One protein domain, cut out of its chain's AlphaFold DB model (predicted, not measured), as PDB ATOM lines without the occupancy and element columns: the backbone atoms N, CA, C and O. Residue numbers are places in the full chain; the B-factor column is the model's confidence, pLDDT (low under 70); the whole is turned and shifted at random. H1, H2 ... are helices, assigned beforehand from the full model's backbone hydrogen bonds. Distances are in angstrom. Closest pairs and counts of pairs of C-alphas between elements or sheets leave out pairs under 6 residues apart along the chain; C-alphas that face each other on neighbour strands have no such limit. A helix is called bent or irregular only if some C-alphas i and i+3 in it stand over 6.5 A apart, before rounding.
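Overview. This is residues 62 to 112 of the 161 residues of an uncharacterized protein of Gammaproteobacteria bacterium (UniProt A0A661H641). One long helix, H1, reaches out as an arm with residues 62 to 69, and at its other end three short helices, H2, H3 and H4, follow one another in a loose, open curve. H3 is set crosswise to H1 near H1's residues 73 to 77, and H4 turns off from H3 at a corner, with its residues 102 to 106 sticking out. The printed part has 51 residues with four named helices, in the order H1, H2, H3, H4, and no named strand; its class is all helix. It is only just loose, close to compact, with a radius of gyration of the C-alphas of 12.1 A, and its C-alphas span 35 by 24 by 16 A, the arm of H1 making much of the length.

Along the chain. Find C-alpha 62 at (-55.218, -0.064, -39.015); from there H1, residues 62 to 79, runs 25.9 A to C-alpha 79 at (-43.436, -10.380, -18.332). After a tight link of 2 residues comes H2, residues 82 to 87, 8.7 A long. A tight link of 4 residues leads to H3, residues 92 to 100, 12.4 A long. One residue further on begins H4, residues 102 to 110, which runs 14.3 A to C-alpha 110 at (-29.818, -20.845, -24.293). H4 is irregular: its C-alphas 103 and 106 are 7.4 A apart, and its line is a rough one.

Arrangement. Start at H1 and look at Phe 77. H1 and H2 are close but not clearly touching; their closest C-alphas, those of Phe 77 and Arg 85, are 7.5 A apart. They run opposite ways at a steep tilt of 67 degrees, only just short of about perpendicular. H1 and H3 only just touch, with 3 pairs of C-alphas within 8 A, and H1 does so with residues 73 to 77 alone. Their closest C-alphas, those of Phe 77 and Pro 92, are 6.3 A apart, and their lines are about perpendicular, at 90 degrees. H2 and H3 are near each other, with 5 pairs of C-alphas within 10 A. H3 and H4 only just touch, with 3 pairs of C-alphas within 8 A, and only at the corner by their link. Their closest C-alphas are those of Tyr 98 and Asn 104, 6.6 A apart; their lines are about perpendicular, at 73 degrees. H4 is apart from H1 and from H2. In H1, H2 and H3 every O i to N i+4 pair is within hydrogen-bond range; in H4 it is 3 of 5.

Size, cuts and confidence. Look at Ser 62 and Asp 110 for the two C-alphas farthest apart, 36.0 A. Residues 62 to 69, which belong to H1, stand free, and so do residues 100 to 106, of which 102 to 106 belong to H4. The printed part has no cut, and no link is long. The mean pLDDT of the printed part is 87.4, and no printed residue is under 70.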
ATOM      1  N   SER A  62     -56.610   0.410 -38.964       83.50
ATOM      2  CA  SER A  62     -55.218  -0.064 -39.015       83.50
ATOM      3  C   SER A  62     -54.319   0.598 -37.967       83.50
ATOM      4  O   SER A  62     -53.419  -0.044 -37.425       83.50
ATOM      5  N   PHE A  63     -54.571   1.872 -37.650       86.00
ATOM      6  CA  PHE A  63     -53.836   2.588 -36.611       86.00
ATOM      7  C   PHE A  63     -54.158   2.039 -35.221       86.00
ATOM      8  O   PHE A  63     -53.244   1.797 -34.432       86.00
ATOM      9  N   HIS A  64     -55.442   1.822 -34.924       89.94
ATOM     10  CA  HIS A  64     -55.863   1.271 -33.640       89.94
ATOM     11  C   HIS A  64     -55.311  -0.143 -33.430       89.94
ATOM     12  O   HIS A  64     -54.702  -0.409 -32.394       89.94
ATOM     13  N   ASP A  65     -55.431  -1.001 -34.442       91.44
ATOM     14  CA  ASP A  65     -54.912  -2.368 -34.394       91.44
ATOM     15  C   ASP A  65     -53.391  -2.381 -34.206       91.44
ATOM     16  O   ASP A  65     -52.876  -3.099 -33.349       91.44
ATOM     17  N   SER A  66     -52.664  -1.524 -34.932       89.44
ATOM     18  CA  SER A  66     -51.208  -1.397 -34.777       89.44
ATOM     19  C   SER A  66     -50.817  -0.949 -33.368       89.44
ATOM     20  O   SER A  66     -49.862  -1.473 -32.795       89.44
ATOM     21  N   MET A  67     -51.557  -0.004 -32.782       91.31
ATOM     22  CA  MET A  67     -51.298   0.462 -31.418       91.31
ATOM     23  C   MET A  67     -51.576  -0.618 -30.372       91.31
ATOM     24  O   MET A  67     -50.804  -0.741 -29.421       91.31
ATOM     25  N   ASN A  68     -52.619  -1.426 -30.567       93.81
ATOM     26  CA  ASN A  68     -52.903  -2.564 -29.695       93.81
ATOM     27  C   ASN A  68     -51.783  -3.611 -29.779       93.81
ATOM     28  O   ASN A  68     -51.263  -4.021 -28.747       93.81
ATOM     29  N   ILE A  69     -51.317  -3.947 -30.989       89.44
ATOM     30  CA  ILE A  69     -50.192  -4.879 -31.188       89.44
ATOM     31  C   ILE A  69     -48.926  -4.384 -30.472       89.44
ATOM     32  O   ILE A  69     -48.228  -5.168 -29.830       89.44
ATOM     33  N   ILE A  70     -48.626  -3.084 -30.553       89.94
ATOM     34  CA  ILE A  70     -47.472  -2.492 -29.861       89.94
ATOM     35  C   ILE A  70     -47.643  -2.580 -28.336       89.94
ATOM     36  O   ILE A  70     -46.693  -2.923 -27.629       89.94
ATOM     37  N   ALA A  71     -48.834  -2.277 -27.816       91.94
ATOM     38  CA  ALA A  71     -49.120  -2.347 -26.385       91.94
ATOM     39  C   ALA A  71     -49.015  -3.783 -25.843       91.94
ATOM     40  O   ALA A  71     -48.413  -4.005 -24.787       91.94
ATOM     41  N   ASP A  72     -49.532  -4.754 -26.592       90.38
ATOM     42  CA  ASP A  72     -49.450  -6.173 -26.256       90.38
ATOM     43  C   ASP A  72     -47.993  -6.653 -26.271       90.38
ATOM     44  O   ASP A  72     -47.534  -7.265 -25.308       90.38
ATOM     45  N   ALA A  73     -47.219  -6.296 -27.303       87.50
ATOM     46  CA  ALA A  73     -45.801  -6.645 -27.396       87.50
ATOM     47  C   ALA A  73     -44.977  -6.080 -26.223       87.50
ATOM     48  O   ALA A  73     -44.125  -6.778 -25.667       87.50
ATOM     49  N   ASN A  74     -45.254  -4.839 -25.808       90.31
ATOM     50  CA  ASN A  74     -44.619  -4.242 -24.631       90.31
ATOM     51  C   ASN A  74     -44.972  -5.009 -23.353       90.31
ATOM     52  O   ASN A  74     -44.084  -5.320 -22.559       90.31
ATOM     53  N   SER A  75     -46.247  -5.362 -23.181       92.12
ATOM     54  CA  SER A  75     -46.718  -6.122 -22.019       92.12
ATOM     55  C   SER A  75     -46.040  -7.495 -21.945       92.12
ATOM     56  O   SER A  75     -45.484  -7.858 -20.909       92.12
ATOM     57  N   MET A  76     -45.971  -8.214 -23.070       87.56
ATOM     58  CA  MET A  76     -45.270  -9.499 -23.167       87.56
ATOM     59  C   MET A  76     -43.773  -9.379 -22.849       87.56
ATOM     60  O   MET A  76     -43.193 -10.257 -22.210       87.56
ATOM     61  N   PHE A  77     -43.123  -8.293 -23.273       91.12
ATOM     62  CA  PHE A  77     -41.718  -8.051 -22.950       91.12
ATOM     63  C   PHE A  77     -41.505  -7.783 -21.452       91.12
ATOM     64  O   PHE A  77     -40.507  -8.226 -20.878       91.12
ATOM     65  N   GLU A  78     -42.436  -7.091 -20.795       90.81
ATOM     66  CA  GLU A  78     -42.376  -6.817 -19.355       90.81
ATOM     67  C   GLU A  78     -42.543  -8.069 -18.487       90.81
ATOM     68  O   GLU A  78     -41.917  -8.154 -17.420       90.81
ATOM     69  N   GLU A  79     -43.304  -9.059 -18.963       90.62
ATOM     70  CA  GLU A  79     -43.436 -10.380 -18.332       90.62
ATOM     71  C   GLU A  79     -42.111 -11.159 -18.300       90.62
ATOM     72  O   GLU A  79     -41.920 -12.040 -17.454       90.62
ATOM     73  N   LEU A  80     -41.151 -10.818 -19.170       88.44
ATOM     74  CA  LEU A  80     -39.861 -11.498 -19.210       88.44
ATOM     75  C   LEU A  80     -39.035 -11.255 -17.927       88.44
ATOM     76  O   LEU A  80     -39.044 -10.161 -17.335       88.44
ATOM     77  N   PRO A  81     -38.215 -12.241 -17.507       89.62
ATOM     78  CA  PRO A  81     -37.333 -12.092 -16.356       89.62
ATOM     79  C   PRO A  81     -36.399 -10.880 -16.480       89.62
ATOM     80  O   PRO A  81     -35.832 -10.607 -17.538       89.62
ATOM     81  N   SER A  82     -36.149 -10.191 -15.361       89.38
ATOM     82  CA  SER A  82     -35.317  -8.973 -15.318       89.38
ATOM     83  C   SER A  82     -33.923  -9.151 -15.945       89.38
ATOM     84  O   SER A  82     -33.406  -8.235 -16.583       89.38
ATOM     85  N   LYS A  83     -33.326 -10.346 -15.824       87.81
ATOM     86  CA  LYS A  83     -32.026 -10.667 -16.436       87.81
ATOM     87  C   LYS A  83     -32.071 -10.571 -17.966       87.81
ATOM     88  O   LYS A  83     -31.137 -10.035 -18.556       87.81
ATOM     89  N   VAL A  84     -33.152 -11.052 -18.577       87.00
ATOM     90  CA  VAL A  84     -33.365 -11.005 -20.028       87.00
ATOM     91  C   VAL A  84     -33.651  -9.570 -20.462       87.00
ATOM     92  O   VAL A  84     -32.979  -9.058 -21.351       87.00
ATOM     93  N   ARG A  85     -34.544  -8.858 -19.766       89.75
ATOM     94  CA  ARG A  85     -34.823  -7.442 -20.069       89.75
ATOM     95  C   ARG A  85     -33.572  -6.566 -20.011       89.75
ATOM     96  O   ARG A  85     -33.377  -5.708 -20.869       89.75
ATOM     97  N   LYS A  86     -32.677  -6.810 -19.046       89.69
ATOM     98  CA  LYS A  86     -31.398  -6.092 -18.929       89.69
ATOM     99  C   LYS A  86     -30.467  -6.343 -20.119       89.69
ATOM    100  O   LYS A  86     -29.740  -5.427 -20.499       89.69
ATOM    101  N   TYR A  87     -30.484  -7.547 -20.694       88.06
ATOM    102  CA  TYR A  87     -29.680  -7.882 -21.872       88.06
ATOM    103  C   TYR A  87     -30.065  -7.006 -23.072       88.06
ATOM    104  O   TYR A  87     -29.193  -6.410 -23.698       88.06
ATOM    105  N   PHE A  88     -31.366  -6.802 -23.286       89.81
ATOM    106  CA  PHE A  88     -31.910  -5.929 -24.334       89.81
ATOM    107  C   PHE A  88     -32.040  -4.460 -23.909       89.81
ATOM    108  O   PHE A  88     -32.790  -3.703 -24.512       89.81
ATOM    109  N   ARG A  89     -31.347  -4.036 -22.839       89.75
ATOM    110  CA  ARG A  89     -31.382  -2.651 -22.322       89.75
ATOM    111  C   ARG A  89     -32.795  -2.121 -22.030       89.75
ATOM    112  O   ARG A  89     -33.009  -0.914 -22.048       89.75
ATOM    113  N   ASN A  90     -33.723  -3.020 -21.699       88.25
ATOM    114  CA  ASN A  90     -35.136  -2.723 -21.484       88.25
ATOM    115  C   ASN A  90     -35.812  -2.055 -22.702       88.25
ATOM    116  O   ASN A  90     -36.720  -1.246 -22.528       88.25
ATOM    117  N   ASP A  91     -35.344  -2.387 -23.907       90.12
ATOM    118  CA  ASP A  91     -35.890  -1.928 -25.180       90.12
ATOM    119  C   ASP A  91     -36.552  -3.105 -25.931       90.12
ATOM    120  O   ASP A  91     -35.852  -4.031 -26.362       90.12
ATOM    121  N   PRO A  92     -37.889  -3.098 -26.087       87.56
ATOM    122  CA  PRO A  92     -38.620  -4.160 -26.774       87.56
ATOM    123  C   PRO A  92     -38.333  -4.211 -28.284       87.56
ATOM    124  O   PRO A  92     -38.442  -5.285 -28.875       87.56
ATOM    125  N   ALA A  93     -37.914  -3.106 -28.915       89.06
ATOM    126  CA  ALA A  93     -37.578  -3.102 -30.341       89.06
ATOM    127  C   ALA A  93     -36.317  -3.939 -30.617       89.06
ATOM    128  O   ALA A  93     -36.323  -4.805 -31.487       89.06
ATOM    129  N   GLN A  94     -35.274  -3.764 -29.796       88.38
ATOM    130  CA  GLN A  94     -34.042  -4.563 -29.880       88.38
ATOM    131  C   GLN A  94     -34.297  -6.053 -29.636       88.38
ATOM    132  O   GLN A  94     -33.631  -6.904 -30.223       88.38
ATOM    133  N   PHE A  95     -35.252  -6.377 -28.761       87.88
ATOM    134  CA  PHE A  95     -35.673  -7.754 -28.538       87.88
ATOM    135  C   PHE A  95     -36.354  -8.345 -29.776       87.88
ATOM    136  O   PHE A  95     -36.009  -9.454 -30.183       87.88
ATOM    137  N   LEU A  96     -37.275  -7.605 -30.398       86.31
ATOM    138  CA  LEU A  96     -37.978  -8.072 -31.589       86.31
ATOM    139  C   LEU A  96     -37.012  -8.303 -32.758       86.31
ATOM    140  O   LEU A  96     -37.043  -9.376 -33.357       86.31
ATOM    141  N   ASP A  97     -36.103  -7.361 -33.020       88.69
ATOM    142  CA  ASP A  97     -35.071  -7.501 -34.056       88.69
ATOM    143  C   ASP A  97     -34.197  -8.743 -33.822       88.69
ATOM    144  O   ASP A  97     -33.878  -9.485 -34.751       88.69
ATOM    145  N   TYR A  98     -33.847  -9.007 -32.560       87.88
ATOM    146  CA  TYR A  98     -33.029 -10.156 -32.188       87.88
ATOM    147  C   TYR A  98     -33.751 -11.495 -32.387       87.88
ATOM    148  O   TYR A  98     -33.124 -12.463 -32.815       87.88
ATOM    149  N   VAL A  99     -35.055 -11.552 -32.096       85.69
ATOM    150  CA  VAL A  99     -35.884 -12.759 -32.264       85.69
ATOM    151  C   VAL A  99     -36.162 -13.067 -33.737       85.69
ATOM    152  O   VAL A  99     -36.230 -14.238 -34.114       85.69
ATOM    153  N   GLN A 100     -36.314 -12.034 -34.570       85.44
ATOM    154  CA  GLN A 100     -36.592 -12.188 -36.002       85.44
ATOM    155  C   GLN A 100     -35.366 -12.640 -36.811       85.44
ATOM    156  O   GLN A 100     -35.522 -13.182 -37.905       85.44
ATOM    157  N   ASP A 101     -34.149 -12.453 -36.293       88.44
ATOM    158  CA  ASP A 101     -32.930 -12.918 -36.954       88.44
ATOM    159  C   ASP A 101     -32.730 -14.437 -36.746       88.44
ATOM    160  O   ASP A 101     -32.492 -14.896 -35.621       88.44
ATOM    161  N   PRO A 102     -32.777 -15.253 -37.819       83.44
ATOM    162  CA  PRO A 102     -32.643 -16.705 -37.723       83.44
ATOM    163  C   PRO A 102     -31.281 -17.159 -37.177       83.44
ATOM    164  O   PRO A 102     -31.181 -18.270 -36.655       83.44
ATOM    165  N   ASN A 103     -30.240 -16.322 -37.244       87.69
ATOM    166  CA  ASN A 103     -28.916 -16.662 -36.714       87.69
ATOM    167  C   ASN A 103     -28.873 -16.654 -35.177       87.69
ATOM    168  O   ASN A 103     -27.979 -17.251 -34.578       87.69
ATOM    169  N   ASN A 104     -29.841 -16.006 -34.524       85.12
ATOM    170  CA  ASN A 104     -29.882 -15.874 -33.069       85.12
ATOM    171  C   ASN A 104     -30.680 -16.988 -32.377       85.12
ATOM    172  O   ASN A 104     -30.709 -17.040 -31.148       85.12
ATOM    173  N   GLN A 105     -31.276 -17.910 -33.138       80.94
ATOM    174  CA  GLN A 105     -32.136 -18.982 -32.627       80.94
ATOM    175  C   GLN A 105     -31.457 -19.847 -31.558       80.94
ATOM    176  O   GLN A 105     -32.066 -20.131 -30.530       80.94
ATOM    177  N   ASP A 106     -30.184 -20.209 -31.737       81.50
ATOM    178  CA  ASP A 106     -29.463 -21.008 -30.737       81.50
ATOM    179  C   ASP A 106     -29.282 -20.239 -29.412       81.50
ATOM    180  O   ASP A 106     -29.499 -20.786 -28.333       81.50
ATOM    181  N   ASN A 107     -28.999 -18.935 -29.480       81.31
ATOM    182  CA  ASN A 107     -28.874 -18.088 -28.291       81.31
ATOM    183  C   ASN A 107     -30.226 -17.858 -27.590       81.31
ATOM    184  O   ASN A 107     -30.275 -17.726 -26.367       81.31
ATOM    185  N   LEU A 108     -31.332 -17.818 -28.341       83.25
ATOM    186  CA  LEU A 108     -32.683 -17.732 -27.775       83.25
ATOM    187  C   LEU A 108     -33.043 -18.992 -26.981       83.25
ATOM    188  O   LEU A 108     -33.699 -18.891 -25.940       83.25
ATOM    189  N   VAL A 109     -32.591 -20.161 -27.441       81.62
ATOM    190  CA  VAL A 109     -32.753 -21.429 -26.716       81.62
ATOM    191  C   VAL A 109     -31.935 -21.415 -25.424       81.62
ATOM    192  O   VAL A 109     -32.472 -21.738 -24.364       81.62
ATOM    193  N   ASP A 110     -30.685 -20.952 -25.475       79.75
ATOM    194  CA  ASP A 110     -29.818 -20.845 -24.293       79.75
ATOM    195  C   ASP A 110     -30.352 -19.854 -23.244       79.75
ATOM    196  O   ASP A 110     -30.206 -20.062 -22.036       79.75
ATOM    197  N   MET A 111     -31.011 -18.779 -23.687       76.69
ATOM    198  CA  MET A 111     -31.678 -17.816 -22.803       76.69
ATOM    199  C   MET A 111     -33.031 -18.313 -22.267       76.69
ATOM    200  O   MET A 111     -33.629 -17.637 -21.426       76.69
ATOM    201  N   GLY A 112     -33.501 -19.485 -22.709       76.50
ATOM    202  CA  GLY A 112     -34.778 -20.075 -22.299       76.50
ATOM    203  C   GLY A 112     -36.004 -19.377 -22.891       76.50
ATOM    204  O   GLY A 112     -37.097 -19.507 -22.347       76.50
TER     205      GLY A 112